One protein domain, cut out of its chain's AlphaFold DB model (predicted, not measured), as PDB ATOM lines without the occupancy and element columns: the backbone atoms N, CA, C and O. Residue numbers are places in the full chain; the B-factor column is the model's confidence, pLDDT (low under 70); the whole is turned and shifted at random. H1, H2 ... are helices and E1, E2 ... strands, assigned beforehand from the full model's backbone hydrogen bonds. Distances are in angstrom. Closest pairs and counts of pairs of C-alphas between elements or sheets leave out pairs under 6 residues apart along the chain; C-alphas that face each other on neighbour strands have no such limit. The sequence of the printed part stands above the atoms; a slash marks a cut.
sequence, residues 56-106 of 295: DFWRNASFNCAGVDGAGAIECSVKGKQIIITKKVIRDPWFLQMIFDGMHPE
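This is residues 56 to 106 of the 295 residues of an uncharacterized protein of Lactuca saligna (UniProt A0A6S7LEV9). A small antiparallel sheet of three strands winds back and forth as E1, E2 and E3, with the short helix H1 packed by E2. Beyond E3 the chain turns through the short helix H2, and H3 folds back over E3 with few close C-alphas between them. The printed part has 51 residues with three named helices and three named strands, in the order H1 E1 E2 E3 H2 H3; the sheet's order is E1 - E2 - E3, and the class is mixed, helices and strands. The whole is compact, with a radius of gyration of the C-alphas of 11.2 A and spans of 35 by 23 by 16 A.

Start at the inner strand E2, residues 73 to 78. On one side of it is the edge strand E1, residues 62 to 64, antiparallel at 142 degrees, where N 62 and O 75 are 2.8 A apart, within hydrogen-bond range. On the other side is the edge strand E3, residues 81 to 85, antiparallel at 157 degrees, with N 83 and O 76 within hydrogen-bond range at 2.7 A. E1 and E2 form a hairpin, as do E2 and E3; together the three are a meander, each strand the antiparallel neighbour of the one before. H1, residues 56 to 60, is on the sheet at a height of 5.6 A, but only just over none of its strands, with 2 of its 5 C-alphas falling on E2; the closest C-alphas of H1 and E2 are those of Asn 60 and Cys 76, 5.4 A apart. H3, residues 95 to 103, is on the sheet at a height of 9.9 A, over E3 and along it at 5 degrees on the local plane; their closest C-alphas, of Lys 81 and Met 103, are 7.7 A apart. H2, residues 87 to 91, is only just not on the sheet, with 4 pairs of C-alphas within 10 A. H2 and H3 are close but not clearly touching, the closest C-alphas being those of Val 89 and Phe 95 at 5.5 A. H1 is apart from both H2 and H3. In H1 and H3 every O i to N i+4 pair is within hydrogen-bond range; in H2 0 of 1 is, beside 1 of 2 O i to N i+3 pairs.

Find C-alpha 56 at (-29.937, 32.884, -31.773), where H1 begins. E2 runs 15.9 A from C-alpha 73 at (-32.315, 17.908, -40.527) to C-alpha 78, and E3 runs 12.8 A. H3 runs 12.4 A and ends at C-alpha 103, (-42.537, 29.879, -29.644). E1 spans 6.4 A, H1 6.1 A and H2 6.6 A.

Look for the two C-alphas farthest apart at Gly 70 and Glu 106, 34.8 A. The printed part has no cut and no long link; E1 to E2, with 8 residues between them, is short, and the others are tight. The mean pLDDT of the printed part is 81.0; residues 93 to 94, 96 to 98, 100 and 103 to 104 of this predicted model are under 70.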
ATOM      1  N   ASP A  56     -30.030  33.981 -32.737       83.44
ATOM      2  CA  ASP A  56     -29.937  32.884 -31.773       83.44
ATOM      3  C   ASP A  56     -30.258  31.542 -32.428       83.44
ATOM      4  O   ASP A  56     -29.571  30.556 -32.161       83.44
ATOM      5  N   PHE A  57     -31.245  31.501 -33.326       87.06
ATOM      6  CA  PHE A  57     -31.546  30.308 -34.104       87.06
ATOM      7  C   PHE A  57     -30.325  29.869 -34.919       87.06
ATOM      8  O   PHE A  57     -29.867  28.741 -34.768       87.06
ATOM      9  N   TRP A  58     -29.753  30.761 -35.734       86.56
ATOM     10  CA  TRP A  58     -28.618  30.415 -36.595       86.56
ATOM     11  C   TRP A  58     -27.320  30.159 -35.826       86.56
ATOM     12  O   TRP A  58     -26.483  29.396 -36.298       86.56
ATOM     13  N   ARG A  59     -27.148  30.755 -34.642       88.31
ATOM     14  CA  ARG A  59     -26.003  30.476 -33.762       88.31
ATOM     15  C   ARG A  59     -26.047  29.080 -33.156       88.31
ATOM     16  O   ARG A  59     -24.992  28.487 -32.968       88.31
ATOM     17  N   ASN A  60     -27.243  28.585 -32.843       89.31
ATOM     18  CA  ASN A  60     -27.437  27.293 -32.181       89.31
ATOM     19  C   ASN A  60     -27.888  26.185 -33.143       89.31
ATOM     20  O   ASN A  60     -28.041  25.037 -32.731       89.31
ATOM     21  N   ALA A  61     -28.121  26.516 -34.415       91.62
ATOM     22  CA  ALA A  61     -28.479  25.551 -35.437       91.62
ATOM     23  C   ALA A  61     -27.297  24.621 -35.730       91.62
ATOM     24  O   ALA A  61     -26.191  25.054 -36.048       91.62
ATOM     25  N   SER A  62     -27.566  23.325 -35.670       94.00
ATOM     26  CA  SER A  62     -26.644  22.262 -36.043       94.00
ATOM     27  C   SER A  62     -27.289  21.385 -37.106       94.00
ATOM     28  O   SER A  62     -28.502  21.166 -37.105       94.00
ATOM     29  N   PHE A  63     -26.488  20.912 -38.056       91.19
ATOM     30  CA  PHE A  63     -26.972  20.014 -39.094       91.19
ATOM     31  C   PHE A  63     -26.765  18.563 -38.666       91.19
ATOM     32  O   PHE A  63     -25.632  18.115 -38.486       91.19
ATOM     33  N   ASN A  64     -27.863  17.827 -38.526       92.56
ATOM     34  CA  ASN A  64     -27.855  16.406 -38.233       92.56
ATOM     35  C   ASN A  64     -28.016  15.606 -39.533       92.56
ATOM     36  O   ASN A  64     -29.109  15.498 -40.095       92.56
ATOM     37  N   CYS A  65     -26.915  15.016 -40.006       87.75
ATOM     38  CA  CYS A  65     -26.904  14.149 -41.188       87.75
ATOM     39  C   CYS A  65     -27.661  12.827 -40.976       87.75
ATOM     40  O   CYS A  65     -28.046  12.189 -41.952       87.75
ATOM     41  N   ALA A  66     -27.855  12.406 -39.724       86.62
ATOM     42  CA  ALA A  66     -28.482  11.143 -39.343       86.62
ATOM     43  C   ALA A  66     -29.971  11.308 -38.988       86.62
ATOM     44  O   ALA A  66     -30.497  10.539 -38.187       86.62
ATOM     45  N   GLY A  67     -30.633  12.324 -39.555       78.75
ATOM     46  CA  GLY A  67     -32.049  12.605 -39.313       78.75
ATOM     47  C   GLY A  67     -32.952  11.379 -39.503       78.75
ATOM     48  O   GLY A  67     -32.569  10.405 -40.147       78.75
ATOM     49  N   VAL A  68     -34.168  11.459 -38.955       70.75
ATOM     50  CA  VAL A  68     -35.116  10.340 -38.747       70.75
ATOM     51  C   VAL A  68     -35.353   9.459 -39.992       70.75
ATOM     52  O   VAL A  68     -35.576   8.264 -39.846       70.75
ATOM     53  N   ASP A  69     -35.187  10.006 -41.202       80.94
ATOM     54  CA  ASP A  69     -35.374   9.297 -42.481       80.94
ATOM     55  C   ASP A  69     -34.095   9.223 -43.351       80.94
ATOM     56  O   ASP A  69     -34.164   9.027 -44.566       80.94
ATOM     57  N   GLY A  70     -32.913   9.508 -42.794       83.62
ATOM     58  CA  GLY A  70     -31.674   9.720 -43.563       83.62
ATOM     59  C   GLY A  70     -31.673  11.003 -44.412       83.62
ATOM     60  O   GLY A  70     -30.671  11.352 -45.038       83.62
ATOM     61  N   ALA A  71     -32.782  11.744 -44.418       81.06
ATOM     62  CA  ALA A  71     -32.859  13.102 -44.923       81.06
ATOM     63  C   ALA A  71     -32.381  14.044 -43.811       81.06
ATOM     64  O   ALA A  71     -33.080  14.222 -42.815       81.06
ATOM     65  N   GLY A  72     -31.178  14.607 -43.960       87.00
ATOM     66  CA  GLY A  72     -30.588  15.485 -42.948       87.00
ATOM     67  C   GLY A  72     -31.540  16.593 -42.476       87.00
ATOM     68  O   GLY A  72     -32.336  17.121 -43.260       87.00
ATOM     69  N   ALA A  73     -31.464  16.923 -41.189       92.75
ATOM     70  CA  ALA A  73     -32.315  17.908 -40.527       92.75
ATOM     71  C   ALA A  73     -31.465  19.003 -39.873       92.75
ATOM     72  O   ALA A  73     -30.330  18.758 -39.467       92.75
ATOM     73  N   ILE A  74     -32.008  20.216 -39.774       92.31
ATOM     74  CA  ILE A  74     -31.404  21.292 -38.982       92.31
ATOM     75  C   ILE A  74     -32.074  21.268 -37.614       92.31
ATOM     76  O   ILE A  74     -33.280  21.480 -37.511       92.31
ATOM     77  N   GLU A  75     -31.297  21.014 -36.572       93.44
ATOM     78  CA  GLU A  75     -31.764  20.995 -35.191       93.44
ATOM     79  C   GLU A  75     -31.211  22.213 -34.458       93.44
ATOM     80  O   GLU A  75     -30.019  22.518 -34.539       93.44
ATOM     81  N   CYS A  76     -32.076  22.919 -33.745       93.69
ATOM     82  CA  CYS A  76     -31.721  24.086 -32.949       93.69
ATOM     83  C   CYS A  76     -32.474  24.039 -31.617       93.69
ATOM     84  O   CYS A  76     -33.579  23.508 -31.552       93.69
ATOM     85  N   SER A  77     -31.906  24.609 -30.556       89.81
ATOM     86  CA  SER A  77     -32.628  24.862 -29.309       89.81
ATOM     87  C   SER A  77     -32.679  26.362 -29.051       89.81
ATOM     88  O   SER A  77     -31.640  27.003 -28.897       89.81
ATOM     89  N   VAL A  78     -33.884  26.934 -29.007       85.88
ATOM     90  CA  VAL A  78     -34.099  28.357 -28.711       85.88
ATOM     91  C   VAL A  78     -34.939  28.454 -27.444       85.88
ATOM     92  O   VAL A  78     -36.069  27.976 -27.401       85.88
ATOM     93  N   LYS A  79     -34.389  29.067 -26.385       86.81
ATOM     94  CA  LYS A  79     -35.048  29.202 -25.065       86.81
ATOM     95  C   LYS A  79     -35.542  27.865 -24.478       86.81
ATOM     96  O   LYS A  79     -36.612  27.802 -23.882       86.81
ATOM     97  N   GLY A  80     -34.772  26.793 -24.673       88.88
ATOM     98  CA  GLY A  80     -35.107  25.455 -24.175       88.88
ATOM     99  C   GLY A  80     -36.151  24.704 -25.006       88.88
ATOM    100  O   GLY A  80     -36.492  23.579 -24.653       88.88
ATOM    101  N   LYS A  81     -36.640  25.284 -26.111       86.94
ATOM    102  CA  LYS A  81     -37.496  24.594 -27.082       86.94
ATOM    103  C   LYS A  81     -36.646  24.084 -28.237       86.94
ATOM    104  O   LYS A  81     -35.949  24.864 -28.886       86.94
ATOM    105  N   GLN A  82     -36.714  22.780 -28.492       91.81
ATOM    106  CA  GLN A  82     -36.051  22.163 -29.635       91.81
ATOM    107  C   GLN A  82     -36.881  22.407 -30.902       91.81
ATOM    108  O   GLN A  82     -38.070  22.099 -30.948       91.81
ATOM    109  N   ILE A  83     -36.248  22.968 -31.926       87.50
ATOM    110  CA  ILE A  83     -36.809  23.223 -33.249       87.50
ATOM    111  C   ILE A  83     -36.079  22.304 -34.226       87.50
ATOM    112  O   ILE A  83     -34.856  22.382 -34.359       87.50
ATOM    113  N   ILE A  84     -36.828  21.443 -34.915       89.31
ATOM    114  CA  ILE A  84     -36.297  20.525 -35.925       89.31
ATOM    115  C   ILE A  84     -36.864  20.925 -37.281       89.31
ATOM    116  O   ILE A  84     -38.059  20.786 -37.543       89.31
ATOM    117  N   ILE A  85     -35.997  21.419 -38.157       87.38
ATOM    118  CA  ILE A  85     -36.349  21.794 -39.521       87.38
ATOM    119  C   ILE A  85     -35.920  20.667 -40.450       87.38
ATOM    120  O   ILE A  85     -34.737  20.478 -40.745       87.38
ATOM    121  N   THR A  86     -36.901  19.925 -40.949       87.06
ATOM    122  CA  THR A  86     -36.685  18.936 -42.005       87.06
ATOM    123  C   THR A  86     -36.887  19.565 -43.382       87.06
ATOM    124  O   THR A  86     -37.501  20.620 -43.543       87.06
ATOM    125  N   LYS A  87     -36.422  18.884 -44.433       80.38
ATOM    126  CA  LYS A  87     -36.647  19.312 -45.824       80.38
ATOM    127  C   LYS A  87     -38.133  19.468 -46.179       80.38
ATOM    128  O   LYS A  87     -38.459  20.281 -47.039       80.38
ATOM    129  N   LYS A  88     -39.014  18.676 -45.553       76.50
ATOM    130  CA  LYS A  88     -40.472  18.778 -45.730       76.50
ATOM    131  C   LYS A  88     -40.979  20.103 -45.173       76.50
ATOM    132  O   LYS A  88     -41.661  20.826 -45.880       76.50
ATOM    133  N   VAL A  89     -40.526  20.443 -43.970       77.62
ATOM    134  CA  VAL A  89     -40.885  21.675 -43.274       77.62
ATOM    135  C   VAL A  89     -40.486  22.909 -44.093       77.62
ATOM    136  O   VAL A  89     -41.331  23.743 -44.358       77.62
ATOM    137  N   ILE A  90     -39.267  22.995 -44.641       74.94
ATOM    138  CA  ILE A  90     -38.854  24.157 -45.473       74.94
ATOM    139  C   ILE A  90     -39.747  24.356 -46.714       74.94
ATOM    140  O   ILE A  90     -39.867  25.466 -47.230       74.94
ATOM    141  N   ARG A  91     -40.344  23.275 -47.227       70.88
ATOM    142  CA  ARG A  91     -41.237  23.323 -48.393       70.88
ATOM    143  C   ARG A  91     -42.673  23.663 -48.027       70.88
ATOM    144  O   ARG A  91     -43.444  23.972 -48.930       70.88
ATOM    145  N   ASP A  92     -43.018  23.582 -46.751       73.38
ATOM    146  CA  ASP A  92     -44.358  23.851 -46.281       73.38
ATOM    147  C   ASP A  92     -44.532  25.364 -46.058       73.38
ATOM    148  O   ASP A  92     -43.796  25.951 -45.255       73.38
ATOM    149  N   PRO A  93     -45.480  26.030 -46.741       61.88
ATOM    150  CA  PRO A  93     -45.791  27.431 -46.468       61.88
ATOM    151  C   PRO A  93     -46.185  27.689 -45.000       61.88
ATOM    152  O   PRO A  93     -46.045  28.823 -44.536       61.88
ATOM    153  N   TRP A  94     -46.590  26.656 -44.251       66.94
ATOM    154  CA  TRP A  94     -46.932  26.729 -42.827       66.94
ATOM    155  C   TRP A  94     -45.732  26.649 -41.874       66.94
ATOM    156  O   TRP A  94     -45.892  26.839 -40.670       66.94
ATOM    157  N   PHE A  95     -44.511  26.423 -42.362       70.44
ATOM    158  CA  PHE A  95     -43.326  26.293 -41.505       70.44
ATOM    159  C   PHE A  95     -43.117  27.464 -40.545       70.44
ATOM    160  O   PHE A  95     -42.824  27.275 -39.363       70.44
ATOM    161  N   LEU A  96     -43.283  28.685 -41.046       67.81
ATOM    162  CA  LEU A  96     -43.165  29.871 -40.209       67.81
ATOM    163  C   LEU A  96     -44.252  29.903 -39.146       67.81
ATOM    164  O   LEU A  96     -43.969  30.254 -38.004       67.81
ATOM    165  N   GLN A  97     -45.466  29.506 -39.523       68.31
ATOM    166  CA  GLN A  97     -46.595  29.438 -38.614       68.31
ATOM    167  C   GLN A  97     -46.287  28.483 -37.458       68.31
ATOM    168  O   GLN A  97     -46.419  28.875 -36.303       68.31
ATOM    169  N   MET A  98     -45.727  27.305 -37.750       68.81
ATOM    170  CA  MET A  98     -45.297  26.353 -36.720       68.81
ATOM    171  C   MET A  98     -44.226  26.922 -35.779       68.81
ATOM    172  O   MET A  98     -44.290  26.687 -34.571       68.81
ATOM    173  N   ILE A  99     -43.243  27.675 -36.296       71.88
ATOM    174  CA  ILE A  99     -42.247  28.336 -35.437       71.88
ATOM    175  C   ILE A  99     -42.933  29.356 -34.525       71.88
ATOM    176  O   ILE A  99     -42.632  29.396 -33.331       71.88
ATOM    177  N   PHE A 100     -43.830  30.183 -35.065       69.56
ATOM    178  CA  PHE A 100     -44.495  31.217 -34.276       69.56
ATOM    179  C   PHE A 100     -45.427  30.625 -33.223       69.56
ATOM    180  O   PHE A 100     -45.318  31.025 -32.066       69.56
ATOM    181  N   ASP A 101     -46.238  29.627 -33.570       71.75
ATOM    182  CA  ASP A 101     -47.152  28.967 -32.631       71.75
ATOM    183  C   ASP A 101     -46.386  28.242 -31.515       71.75
ATOM    184  O   ASP A 101     -46.709  28.365 -30.333       71.75
ATOM    185  N   GLY A 102     -45.314  27.525 -31.871       70.12
ATOM    186  CA  GLY A 102     -44.488  26.812 -30.901       70.12
ATOM    187  C   GLY A 102     -43.744  27.753 -29.957       70.12
ATOM    188  O   GLY A 102     -43.542  27.423 -28.786       70.12
ATOM    189  N   MET A 103     -43.331  28.929 -30.429       59.97
ATOM    190  CA  MET A 103     -42.537  29.879 -29.644       59.97
ATOM    191  C   MET A 103     -43.387  30.868 -28.846       59.97
ATOM    192  O   MET A 103     -42.961  31.234 -27.747       59.97
ATOM    193  N   HIS A 104     -44.560  31.243 -29.357       69.44
ATOM    194  CA  HIS A 104     -45.438  32.274 -28.809       69.44
ATOM    195  C   HIS A 104     -46.909  31.828 -28.771       69.44
ATOM    196  O   HIS A 104     -47.737  32.361 -29.513       69.44
ATOM    197  N   PRO A 105     -47.270  30.881 -27.891       74.75
ATOM    198  CA  PRO A 105     -48.663  30.457 -27.740       74.75
ATOM    199  C   PRO A 105     -49.592  31.598 -27.283       74.75
ATOM    200  O   PRO A 105     -50.804  31.521 -27.449       74.75
ATOM    201  N   GLU A 106     -49.039  32.668 -26.704       70.50
ATOM    202  CA  GLU A 106     -49.780  33.840 -26.236       70.50
ATOM    203  C   GLU A 106     -50.230  34.797 -27.350       70.50
ATOM    204  O   GLU A 106     -51.085  35.656 -27.110       70.50
TER     205      GLU A 106